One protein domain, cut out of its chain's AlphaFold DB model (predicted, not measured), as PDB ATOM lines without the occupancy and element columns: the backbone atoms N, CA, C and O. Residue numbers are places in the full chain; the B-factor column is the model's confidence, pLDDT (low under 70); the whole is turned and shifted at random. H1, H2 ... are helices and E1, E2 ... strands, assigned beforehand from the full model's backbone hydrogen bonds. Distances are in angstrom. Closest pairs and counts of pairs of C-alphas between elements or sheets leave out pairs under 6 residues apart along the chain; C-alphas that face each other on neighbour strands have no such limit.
ATOM      1  N   GLY A 129     124.210  -7.874 271.383       94.19
ATOM      2  CA  GLY A 129     124.267  -6.795 272.362       94.19
ATOM      3  C   GLY A 129     125.525  -5.931 272.273       94.19
ATOM      4  O   GLY A 129     125.504  -4.787 272.711       94.19
ATOM      5  N   GLY A 130     126.595  -6.414 271.629       93.12
ATOM      6  CA  GLY A 130     127.783  -5.598 271.362       93.12
ATOM      7  C   GLY A 130     127.497  -4.430 270.411       93.12
ATOM      8  O   GLY A 130     128.105  -3.372 270.532       93.12
ATOM      9  N   CYS A 131     126.535  -4.601 269.499       94.88
ATOM     10  CA  CYS A 131     126.083  -3.544 268.595       94.88
ATOM     11  C   CYS A 131     124.777  -2.901 269.076       94.88
ATOM     12  O   CYS A 131     124.629  -1.687 268.990       94.88
ATOM     13  N   HIS A 132     123.826  -3.705 269.557       96.31
ATOM     14  CA  HIS A 132     122.458  -3.278 269.868       96.31
ATOM     15  C   HIS A 132     122.214  -2.906 271.338       96.31
ATOM     16  O   HIS A 132     121.063  -2.662 271.693       96.31
ATOM     17  N   GLY A 133     123.257  -2.847 272.168       94.25
ATOM     18  CA  GLY A 133     123.126  -2.629 273.609       94.25
ATOM     19  C   GLY A 133     122.766  -3.920 274.345       94.25
ATOM     20  O   GLY A 133     122.161  -4.827 273.770       94.25
ATOM     21  N   VAL A 134     123.169  -4.033 275.609       90.94
ATOM     22  CA  VAL A 134     123.002  -5.267 276.404       90.94
ATOM     23  C   VAL A 134     121.533  -5.585 276.690       90.94
ATOM     24  O   VAL A 134     121.161  -6.759 276.729       90.94
ATOM     25  N   ASP A 135     120.700  -4.549 276.772       91.50
ATOM     26  CA  ASP A 135     119.257  -4.622 276.996       91.50
ATOM     27  C   ASP A 135     118.465  -4.373 275.694       91.50
ATOM     28  O   ASP A 135     117.244  -4.199 275.705       91.50
ATOM     29  N   GLY A 136     119.142  -4.365 274.538       94.75
ATOM     30  CA  GLY A 136     118.527  -4.094 273.240       94.75
ATOM     31  C   GLY A 136     118.082  -2.641 273.057       94.75
ATOM     32  O   GLY A 136     117.211  -2.368 272.233       94.75
ATOM     33  N   GLU A 137     118.648  -1.704 273.807       93.56
ATOM     34  CA  GLU A 137     118.339  -0.274 273.794       93.56
ATOM     35  C   GLU A 137     118.910   0.483 272.579       93.56
ATOM     36  O   GLU A 137     118.564   1.640 272.337       93.56
ATOM     37  N   GLY A 138     119.729  -0.182 271.764       93.38
ATOM     38  CA  GLY A 138     120.475   0.407 270.658       93.38
ATOM     39  C   GLY A 138     121.917   0.711 271.057       93.38
ATOM     40  O   GLY A 138     122.292   0.673 272.223       93.38
ATOM     41  N   GLY A 139     122.761   0.989 270.069       93.38
ATOM     42  CA  GLY A 139     124.186   1.175 270.328       93.38
ATOM     43  C   GLY A 139     124.949   1.699 269.125       93.38
ATOM     44  O   GLY A 139     124.369   2.249 268.186       93.38
ATOM     45  N   ILE A 140     126.270   1.556 269.165       93.12
ATOM     46  CA  ILE A 140     127.173   2.007 268.108       93.12
ATOM     47  C   ILE A 140     128.090   0.850 267.720       93.12
ATOM     48  O   ILE A 140     128.719   0.242 268.579       93.12
ATOM     49  N   ALA A 141     128.206   0.589 266.421       92.06
ATOM     50  CA  ALA A 141     129.093  -0.420 265.858       92.06
ATOM     51  C   ALA A 141     130.081   0.221 264.879       92.06
ATOM     52  O   ALA A 141     129.708   1.093 264.098       92.06
ATOM     53  N   ASN A 142     131.338  -0.219 264.878       92.62
ATOM     54  CA  ASN A 142     132.283   0.205 263.845       92.62
ATOM     55  C   ASN A 142     131.961  -0.506 262.526       92.62
ATOM     56  O   ASN A 142     131.734  -1.714 262.510       92.62
ATOM     57  N   TYR A 143     131.972   0.232 261.419       92.38
ATOM     58  CA  TYR A 143     131.693  -0.313 260.094       92.38
ATOM     59  C   TYR A 143     132.597   0.295 259.039       92.38
ATOM     60  O   TYR A 143     132.862   1.495 259.060       92.38
ATOM     61  N   THR A 144     133.065  -0.527 258.110       92.56
ATOM     62  CA  THR A 144     133.912  -0.067 257.013       92.56
ATOM     63  C   THR A 144     133.043   0.247 255.808       92.56
ATOM     64  O   THR A 144     132.467  -0.651 255.198       92.56
ATOM     65  N   LEU A 145     132.962   1.530 255.470       90.31
ATOM     66  CA  LEU A 145     132.377   1.999 254.226       90.31
ATOM     67  C   LEU A 145     133.425   1.940 253.125       90.31
ATOM     68  O   LEU A 145     134.550   2.402 253.311       90.31
ATOM     69  N   THR A 146     133.015   1.427 251.972       88.38
ATOM     70  CA  THR A 146     133.789   1.498 250.737       88.38
ATOM     71  C   THR A 146     133.113   2.510 249.828       88.38
ATOM     72  O   THR A 146     131.919   2.385 249.550       88.38
ATOM     73  N   ASP A 147     133.844   3.542 249.416       83.06
ATOM     74  CA  ASP A 147     133.330   4.524 248.465       83.06
ATOM     75  C   ASP A 147     133.285   3.969 247.026       83.06
ATOM     76  O   ASP A 147     133.702   2.841 246.749       83.06
ATOM     77  N   ALA A 148     132.741   4.763 246.100       84.12
ATOM     78  CA  ALA A 148     132.644   4.386 244.688       84.12
ATOM     79  C   ALA A 148     134.020   4.204 244.015       84.12
ATOM     80  O   ALA A 148     134.121   3.474 243.031       84.12
ATOM     81  N   ASP A 149     135.066   4.823 244.570       88.56
ATOM     82  CA  ASP A 149     136.451   4.726 244.102       88.56
ATOM     83  C   ASP A 149     137.207   3.550 244.757       88.56
ATOM     84  O   ASP A 149     138.402   3.358 244.520       88.56
ATOM     85  N   GLY A 150     136.527   2.748 245.584       85.75
ATOM     86  CA  GLY A 150     137.085   1.577 246.255       85.75
ATOM     87  C   GLY A 150     137.892   1.880 247.520       85.75
ATOM     88  O   GLY A 150     138.517   0.972 248.070       85.75
ATOM     89  N   LYS A 151     137.903   3.122 248.016       90.81
ATOM     90  CA  LYS A 151     138.595   3.467 249.262       90.81
ATOM     91  C   LYS A 151     137.740   3.084 250.460       90.81
ATOM     92  O   LYS A 151     136.584   3.487 250.596       90.81
ATOM     93  N   ALA A 152     138.355   2.323 251.356       92.06
ATOM     94  CA  ALA A 152     137.758   1.894 252.605       92.06
ATOM     95  C   ALA A 152     138.036   2.912 253.720       92.06
ATOM     96  O   ALA A 152     139.175   3.342 253.911       92.06
ATOM     97  N   ARG A 153     137.011   3.252 254.501       93.50
ATOM     98  CA  ARG A 153     137.141   4.028 255.742       93.50
ATOM     99  C   ARG A 153     136.181   3.516 256.804       93.50
ATOM    100  O   ARG A 153     135.089   3.053 256.487       93.50
ATOM    101  N   THR A 154     136.567   3.623 258.067       93.88
ATOM    102  CA  THR A 154     135.742   3.165 259.190       93.88
ATOM    103  C   THR A 154     134.890   4.302 259.744       93.88
ATOM    104  O   THR A 154     135.393   5.399 259.978       93.88
ATOM    105  N   VAL A 155     133.612   4.021 259.986       94.50
ATOM    106  CA  VAL A 155     132.641   4.926 260.607       94.50
ATOM    107  C   VAL A 155     132.000   4.294 261.836       94.50
ATOM    108  O   VAL A 155     132.009   3.072 262.003       94.50
ATOM    109  N   LYS A 156     131.408   5.138 262.682       95.56
ATOM    110  CA  LYS A 156     130.591   4.723 263.822       95.56
ATOM    111  C   LYS A 156     129.130   4.667 263.400       95.56
ATOM    112  O   LYS A 156     128.517   5.696 263.161       95.56
ATOM    113  N   TRP A 157     128.580   3.467 263.304       95.31
ATOM    114  CA  TRP A 157     127.214   3.223 262.867       95.31
ATOM    115  C   TRP A 157     126.252   3.112 264.051       95.31
ATOM    116  O   TRP A 157     126.443   2.276 264.929       95.31
ATOM    117  N   LYS A 158     125.173   3.892 264.045       95.62
ATOM    118  CA  LYS A 158     124.091   3.883 265.036       95.62
ATOM    119  C   LYS A 158     123.186   2.663 264.847       95.62
ATOM    120  O   LYS A 158     122.291   2.644 263.992       95.62
ATOM    121  N   ALA A 159     123.389   1.631 265.653       94.69
ATOM    122  CA  ALA A 159     122.530   0.455 265.676       94.69
ATOM    123  C   ALA A 159     121.147   0.800 266.262       94.69
ATOM    124  O   ALA A 159     121.049   1.575 267.215       94.69
ATOM    125  N   PRO A 160     120.049   0.282 265.685       93.31
ATOM    126  CA  PRO A 160     118.708   0.553 266.188       93.31
ATOM    127  C   PRO A 160     118.459  -0.152 267.521       93.31
ATOM    128  O   PRO A 160     118.961  -1.256 267.745       93.31
ATOM    129  N   ALA A 161     117.593   0.451 268.334       94.25
ATOM    130  CA  ALA A 161     116.977  -0.217 269.467       94.25
ATOM    131  C   ALA A 161     116.145  -1.419 268.991       94.25
ATOM    132  O   ALA A 161     115.364  -1.320 268.035       94.25
ATOM    133  N   LEU A 162     116.342  -2.552 269.657       96.06
ATOM    134  CA  LEU A 162     115.640  -3.806 269.422       96.06
ATOM    135  C   LEU A 162     114.526  -4.057 270.440       96.06
ATOM    136  O   LEU A 162     113.578  -4.760 270.112       96.06
ATOM    137  N   ASN A 163     114.552  -3.415 271.608       95.75
ATOM    138  CA  ASN A 163     113.461  -3.437 272.594       95.75
ATOM    139  C   ASN A 163     112.162  -2.744 272.113       95.75
ATOM    140  O   ASN A 163     111.169  -2.719 272.829       95.75
ATOM    141  N   THR A 164     112.139  -2.211 270.889       94.31
ATOM    142  CA  THR A 164     110.939  -1.690 270.209       94.31
ATOM    143  C   THR A 164     110.728  -2.300 268.819       94.31
ATOM    144  O   THR A 164     109.895  -1.831 268.043       94.31
ATOM    145  N   VAL A 165     111.512  -3.316 268.437       95.19
ATOM    146  CA  VAL A 165     111.483  -3.873 267.075       95.19
ATOM    147  C   VAL A 165     110.127  -4.482 266.720       95.19
ATOM    148  O   VAL A 165     109.658  -4.273 265.605       95.19
ATOM    149  N   LEU A 166     109.461  -5.148 267.670       95.75
ATOM    150  CA  LEU A 166     108.172  -5.808 267.431       95.75
ATOM    151  C   LEU A 166     106.977  -4.849 267.512       95.75
ATOM    152  O   LEU A 166     105.839  -5.253 267.296       95.75
ATOM    153  N   LEU A 167     107.225  -3.568 267.802       94.19
ATOM    154  CA  LEU A 167     106.231  -2.505 267.631       94.19
ATOM    155  C   LEU A 167     106.160  -2.012 266.178       94.19
ATOM    156  O   LEU A 167     105.254  -1.255 265.836       94.19
ATOM    157  N   ARG A 168     107.137  -2.406 265.353       91.81
ATOM    158  CA  ARG A 168     107.332  -1.959 263.968       91.81
ATOM    159  C   ARG A 168     107.269  -3.086 262.947       91.81
ATOM    160  O   ARG A 168     106.899  -2.831 261.809       91.81
ATOM    161  N   TYR A 169     107.687  -4.278 263.353       92.75
ATOM    162  CA  TYR A 169     107.816  -5.455 262.506       92.75
ATOM    163  C   TYR A 169     107.172  -6.650 263.191       92.75
ATOM    164  O   TYR A 169     107.167  -6.731 264.422       92.75
ATOM    165  N   ASP A 170     106.672  -7.600 262.414       92.69
ATOM    166  CA  ASP A 170     106.221  -8.867 262.976       92.69
ATOM    167  C   ASP A 170     107.401  -9.817 263.285       92.69
ATOM    168  O   ASP A 170     108.562  -9.584 262.930       92.69
ATOM    169  N   GLU A 171     107.123 -10.913 263.998       95.12
ATOM    170  CA  GLU A 171     108.156 -11.889 264.370       95.12
ATOM    171  C   GLU A 171     108.807 -12.563 263.145       95.12
ATOM    172  O   GLU A 171     109.991 -12.911 263.197       95.12
ATOM    173  N   ALA A 172     108.073 -12.731 262.040       93.75
ATOM    174  CA  ALA A 172     108.561 -13.385 260.826       93.75
ATOM    175  C   ALA A 172     109.491 -12.465 260.018       93.75
ATOM    176  O   ALA A 172     110.521 -12.910 259.502       93.75
ATOM    177  N   GLU A 173     109.189 -11.173 259.957       92.94
ATOM    178  CA  GLU A 173     110.047 -10.146 259.381       92.94
ATOM    179  C   GLU A 173     111.342 -10.013 260.178       92.94
ATOM    180  O   GLU A 173     112.430 -10.007 259.595       92.94
ATOM    181  N   VAL A 174     111.258  -9.972 261.512       96.19
ATOM    182  CA  VAL A 174     112.452  -9.935 262.368       96.19
ATOM    183  C   VAL A 174     113.289 -11.199 262.185       96.19
ATOM    184  O   VAL A 174     114.508 -11.098 262.034       96.19
ATOM    185  N   ASN A 175     112.660 -12.375 262.112       96.94
ATOM    186  CA  ASN A 175     113.350 -13.625 261.795       96.94
ATOM    187  C   ASN A 175     114.069 -13.540 260.438       96.94
ATOM    188  O   ASN A 175     115.251 -13.869 260.344       96.94
ATOM    189  N   THR A 176     113.397 -13.025 259.407       95.44
ATOM    190  CA  THR A 176     113.966 -12.856 258.062       95.44
ATOM    191  C   THR A 176     115.169 -11.911 258.084       95.44
ATOM    192  O   THR A 176     116.215 -12.218 257.513       95.44
ATOM    193  N   VAL A 177     115.063 -10.784 258.794       95.44
ATOM    194  CA  VAL A 177     116.151  -9.808 258.953       95.44
ATOM    195  C   VAL A 177     117.345 -10.412 259.690       95.44
ATOM    196  O   VAL A 177     118.479 -10.154 259.305       95.44
ATOM    197  N   ILE A 178     117.128 -11.219 260.729       97.12
ATOM    198  CA  ILE A 178     118.222 -11.909 261.429       97.12
ATOM    199  C   ILE A 178     118.849 -12.966 260.512       97.12
ATOM    200  O   ILE A 178     120.072 -13.077 260.429       97.12
ATOM    201  N   THR A 179     118.019 -13.720 259.794       97.75
ATOM    202  CA  THR A 179     118.460 -14.806 258.919       97.75
ATOM    203  C   THR A 179     119.344 -14.290 257.789       97.75
ATOM    204  O   THR A 179     120.447 -14.802 257.606       97.75
ATOM    205  N   TYR A 180     118.903 -13.252 257.077       97.06
ATOM    206  CA  TYR A 180     119.568 -12.742 255.872       97.06
ATOM    207  C   TYR A 180     120.384 -11.462 256.090       97.06
ATOM    208  O   TYR A 180     121.099 -11.025 255.188       97.06
ATOM    209  N   GLY A 181     120.316 -10.868 257.280       95.00
ATOM    210  CA  GLY A 181     120.986  -9.613 257.587       95.00
ATOM    211  C   GLY A 181     120.369  -8.422 256.858       95.00
ATOM    212  O   GLY A 181     119.294  -8.493 256.257       95.00
ATOM    213  N   ARG A 182     121.075  -7.288 256.899       91.62
ATOM    214  CA  ARG A 182     120.745  -6.098 256.107       91.62
ATOM    215  C   ARG A 182     121.970  -5.667 255.300       91.62
ATOM    216  O   ARG A 182     122.895  -5.092 255.877       91.62
ATOM    217  N   PRO A 183     121.981  -5.909 253.976       88.69
ATOM    218  CA  PRO A 183     123.057  -5.454 253.100       88.69
ATOM    219  C   PRO A 183     123.337  -3.955 253.247       88.69
ATOM    220  O   PRO A 183     122.421  -3.173 253.502       88.69
ATOM    221  N   ASN A 184     124.598  -3.558 253.048       86.75
ATOM    222  CA  ASN A 184     125.083  -2.178 253.215       86.75
ATOM    223  C   ASN A 184     124.907  -1.607 254.634       86.75
ATOM    224  O   ASN A 184     124.828  -0.395 254.822       86.75
ATOM    225  N   THR A 185     124.839  -2.483 255.635       91.38
ATOM    226  CA  THR A 185     124.853  -2.122 257.052       91.38
ATOM    227  C   THR A 185     125.831  -3.034 257.803       91.38
ATOM    228  O   THR A 185     126.264  -4.051 257.253       91.38
ATOM    229  N   PRO A 186     126.150  -2.738 259.075       92.62
ATOM    230  CA  PRO A 186     126.965  -3.611 259.912       92.62
ATOM    231  C   PRO A 186     126.251  -4.899 260.350       92.62
ATOM    232  O   PRO A 186     126.839  -5.655 261.113       92.62
ATOM    233  N   MET A 187     124.997  -5.144 259.937       94.69
ATOM    234  CA  MET A 187     124.218  -6.325 260.326       94.69
ATOM    235  C   MET A 187     124.358  -7.448 259.280       94.69
ATOM    236  O   MET A 187     123.629  -7.427 258.280       94.69
ATOM    237  N   PRO A 188     125.268  -8.424 259.475       94.06
ATOM    238  CA  PRO A 188     125.434  -9.544 258.555       94.06
ATOM    239  C   PRO A 188     124.251 -10.524 258.638       94.06
ATOM    240  O   PRO A 188     123.448 -10.451 259.574       94.06
ATOM    241  N   PRO A 189     124.133 -11.460 257.681       96.75
ATOM    242  CA  PRO A 189     123.277 -12.624 257.855       96.75
ATOM    243  C   PRO A 189     123.766 -13.476 259.022       96.75
ATOM    244  O   PRO A 189     124.958 -13.771 259.133       96.75
ATOM    245  N   TRP A 190     122.837 -13.917 259.863       95.75
ATOM    246  CA  TRP A 190     123.152 -14.834 260.950       95.75
ATOM    247  C   TRP A 190     122.552 -16.217 260.776       95.75
ATOM    248  O   TRP A 190     123.100 -17.165 261.323       95.75
ATOM    249  N   GLY A 191     121.464 -16.360 260.026       96.31
ATOM    250  CA  GLY A 191     120.859 -17.665 259.786       96.31
ATOM    251  C   GLY A 191     121.634 -18.454 258.735       96.31
ATOM    252  O   GLY A 191     122.131 -17.877 257.769       96.31
ATOM    253  N   VAL A 192     121.679 -19.780 258.870       96.25
ATOM    254  CA  VAL A 192     122.330 -20.685 257.902       96.25
ATOM    255  C   VAL A 192     121.804 -20.465 256.483       96.25
ATOM    256  O   VAL A 192     122.589 -20.429 255.539       96.25
ATOM    257  N   ALA A 193     120.500 -20.219 256.323       96.44
ATOM    258  CA  ALA A 193     119.901 -19.915 255.022       96.44
ATOM    259  C   ALA A 193     120.432 -18.614 254.384       96.44
ATOM    260  O   ALA A 193     120.449 -18.500 253.160       96.44
ATOM    261  N   GLY A 194     120.878 -17.646 255.192       94.69
ATOM    262  CA  GLY A 194     121.541 -16.423 254.736       94.69
ATOM    263  C   GLY A 194     123.067 -16.517 254.679       94.69
ATOM    264  O   GLY A 194     123.712 -15.537 254.321       94.69
ATOM    265  N   GLY A 195     123.656 -17.669 255.023       95.38
ATOM    266  CA  GLY A 195     125.107 -17.876 255.085       95.38
ATOM    267  C   GLY A 195     125.742 -17.594 256.453       95.38
ATOM    268  O   GLY A 195     126.967 -17.560 256.554       95.38
ATOM    269  N   GLY A 196     124.935 -17.385 257.495       94.50
ATOM    270  CA  GLY A 196     125.399 -17.214 258.871       94.50
ATOM    271  C   GLY A 196     125.467 -18.523 259.681       94.50
ATOM    272  O   GLY A 196     125.148 -19.597 259.173       94.50
ATOM    273  N   PRO A 197     125.898 -18.460 260.953       93.06
ATOM    274  CA  PRO A 197     126.159 -19.643 261.783       93.06
ATOM    275  C   PRO A 197     124.943 -20.212 262.544       93.06
ATOM    276  O   PRO A 197     125.048 -21.294 263.118       93.06
ATOM    277  N   MET A 198     123.814 -19.499 262.611       93.56
ATOM    278  CA  MET A 198     122.647 -19.874 263.418       93.56
ATOM    279  C   MET A 198     121.662 -20.762 262.661       93.56
ATOM    280  O   MET A 198     121.206 -20.428 261.568       93.56
ATOM    281  N   ASN A 199     121.249 -21.866 263.277       94.69
ATOM    282  CA  ASN A 199     120.120 -22.658 262.798       94.69
ATOM    283  C   ASN A 199     118.767 -21.963 263.077       94.69
ATOM    284  O   ASN A 199     118.681 -20.981 263.817       94.69
ATOM    285  N   GLU A 200     117.691 -22.500 262.502       95.50
ATOM    286  CA  GLU A 200     116.338 -21.927 262.601       95.50
ATOM    287  C   GLU A 200     115.827 -21.812 264.046       95.50
ATOM    288  O   GLU A 200     115.188 -20.821 264.409       95.50
ATOM    289  N   GLN A 201     116.142 -22.794 264.899       94.69
ATOM    290  CA  GLN A 201     115.739 -22.769 266.305       94.69
ATOM    291  C   GLN A 201     116.458 -21.654 267.069       94.69
ATOM    292  O   GLN A 201     115.827 -20.972 267.870       94.69
ATOM    293  N   GLN A 202     117.748 -21.433 266.809       94.94
ATOM    294  CA  GLN A 202     118.521 -20.354 267.430       94.94
ATOM    295  C   GLN A 202     117.978 -18.977 267.042       94.94
ATOM    296  O   GLN A 202     117.817 -18.120 267.910       94.94
ATOM    297  N   VAL A 203     117.633 -18.776 265.766       96.75
ATOM    298  CA  VAL A 203     116.987 -17.532 265.314       96.75
ATOM    299  C   VAL A 203     115.630 -17.355 266.001       96.75
ATOM    300  O   VAL A 203     115.331 -16.277 266.505       96.75
ATOM    301  N   THR A 204     114.833 -18.420 266.094       96.75
ATOM    302  CA  THR A 204     113.527 -18.391 266.775       96.75
ATOM    303  C   THR A 204     113.659 -18.079 268.269       96.75
ATOM    304  O   THR A 204     112.903 -17.271 268.804       96.75
ATOM    305  N   ASP A 205     114.641 -18.668 268.950       96.00
ATOM    306  CA  ASP A 205     114.935 -18.393 270.358       96.00
ATOM    307  C   ASP A 205     115.368 -16.936 270.564       96.00
ATOM    308  O   ASP A 205     114.936 -16.291 271.520       96.00
ATOM    309  N   LEU A 206     116.172 -16.391 269.644       96.12
ATOM    310  CA  LEU A 206     116.571 -14.987 269.661       96.12
ATOM    311  C   LEU A 206     115.361 -14.059 269.494       96.12
ATOM    312  O   LEU A 206     115.218 -13.112 270.261       96.12
ATOM    313  N   VAL A 207     114.443 -14.356 268.569       97.56
ATOM    314  CA  VAL A 207     113.183 -13.602 268.421       97.56
ATOM    315  C   VAL A 207     112.327 -13.701 269.689       97.56
ATOM    316  O   VAL A 207     111.797 -12.689 270.151       97.56
ATOM    317  N   ALA A 208     112.256 -14.874 270.326       97.06
ATOM    318  CA  ALA A 208     111.563 -15.045 271.604       97.06
ATOM    319  C   ALA A 208     112.187 -14.192 272.724       97.06
ATOM    320  O   ALA A 208     111.465 -13.642 273.560       97.06
ATOM    321  N   TYR A 209     113.513 -14.037 272.729       96.81
ATOM    322  CA  TYR A 209     114.193 -13.113 273.632       96.81
ATOM    323  C   TYR A 209     113.856 -11.650 273.319       96.81
ATOM    324  O   TYR A 209     113.459 -10.920 274.228       96.81
ATOM    325  N   LEU A 210     113.911 -11.236 272.047       97.31
ATOM    326  CA  LEU A 210     113.537  -9.877 271.633       97.31
ATOM    327  C   LEU A 210     112.100  -9.529 272.032       97.31
ATOM    328  O   LEU A 210     111.829  -8.399 272.437       97.31
ATOM    329  N   LYS A 211     111.194 -10.512 271.982       96.25
ATOM    330  CA  LYS A 211     109.822 -10.396 272.483       96.25
ATOM    331  C   LYS A 211     109.755 -10.192 273.994       96.25
ATOM    332  O   LYS A 211     108.928  -9.420 274.465       96.25
ATOM    333  N   SER A 212     110.620 -10.864 274.751       95.81
ATOM    334  CA  SER A 212     110.651 -10.769 276.215       95.81
ATOM    335  C   SER A 212     111.134  -9.413 276.741       95.81
ATOM    336  O   SER A 212     110.735  -9.028 277.837       95.81
ATOM    337  N   ILE A 213     111.938  -8.685 275.957       95.62
ATOM    338  CA  ILE A 213     112.479  -7.361 276.311       95.62
ATOM    339  C   ILE A 213     111.705  -6.195 275.674       95.62
ATOM    340  O   ILE A 213     112.122  -5.049 275.812       95.62
ATOM    341  N   GLN A 214     110.614  -6.460 274.942       94.94
ATOM    342  CA  GLN A 214     109.861  -5.386 274.288       94.94
ATOM    343  C   GLN A 214     109.272  -4.402 275.298       94.94
ATOM    344  O   GLN A 214     108.583  -4.793 276.243       94.94
TER     345      GLN A 214
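What this domain is: This is residues 129 to 214 of the 323 residues of the protein "C-type cytochrome" of Actinobacteria bacterium (UniProt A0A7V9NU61). What shape is seen first? A long two-stranded hairpin, E1 and E2, makes one end of an elongated model, and two steeply crossed helices, H2 and H3, make the other. The short helix H1 is at the hairpin's root, and the long loop of residues 181 to 199 runs from H2 toward the hairpin and back to H3. What are its parts and size? The 86 printed residues hold, in order, H1, E1, E2, H2 and H3, a mixed class with an antiparallel sheet E1 - E2; the whole is compact, with a radius of gyration of the C-alphas of 13.8 A and spans of 42 by 27 by 20 A.

How they stand to each other: How do the strands pair? E1, residues 139 to 146, and E2, residues 152 to 159, form an antiparallel hairpin at 152 degrees, with N 143 and O 155 2.9 A apart and N 157 and O 141 2.7 A apart, both within hydrogen-bond range. E2 bends by 52 degrees at residue 156. Where are the helices? H1, residues 129 to 132, comes closest to E1 at the C-alphas of His 132 and Gly 139, 4.8 A apart. H2, residues 171 to 180, and H3, residues 200 to 212, touch, H3 with residues 203 to 207 alone; their closest C-alphas, of Asn 175 and Val 203, are 6.4 A apart. They run opposite ways at a steep tilt of 50 degrees. H1 is apart from both. How do the helix backbones run? In H2 and H3 every O i to N i+4 pair is within hydrogen-bond range; H1 is too short for such a pair.

Where its parts are: Where does the first element begin? H1 begins at C-alpha 129, (124.267, -6.795, 272.362). How long are the others? E1 is 21.8 A, E2 20.1 A, H2 14.3 A and H3 18.5 A from first to last C-alpha, and H3 ends at C-alpha 212, (110.651, -10.769, 276.215).

The domain as a whole: How far does it reach? The two C-alphas farthest apart, of Asp 149 and Ser 212, are 44.0 A apart. Are there cuts, long links or weak places? The printed part has no cut, the links E2 to H2 and H2 to H3 are long, and no printed residue is under 70 in pLDDT.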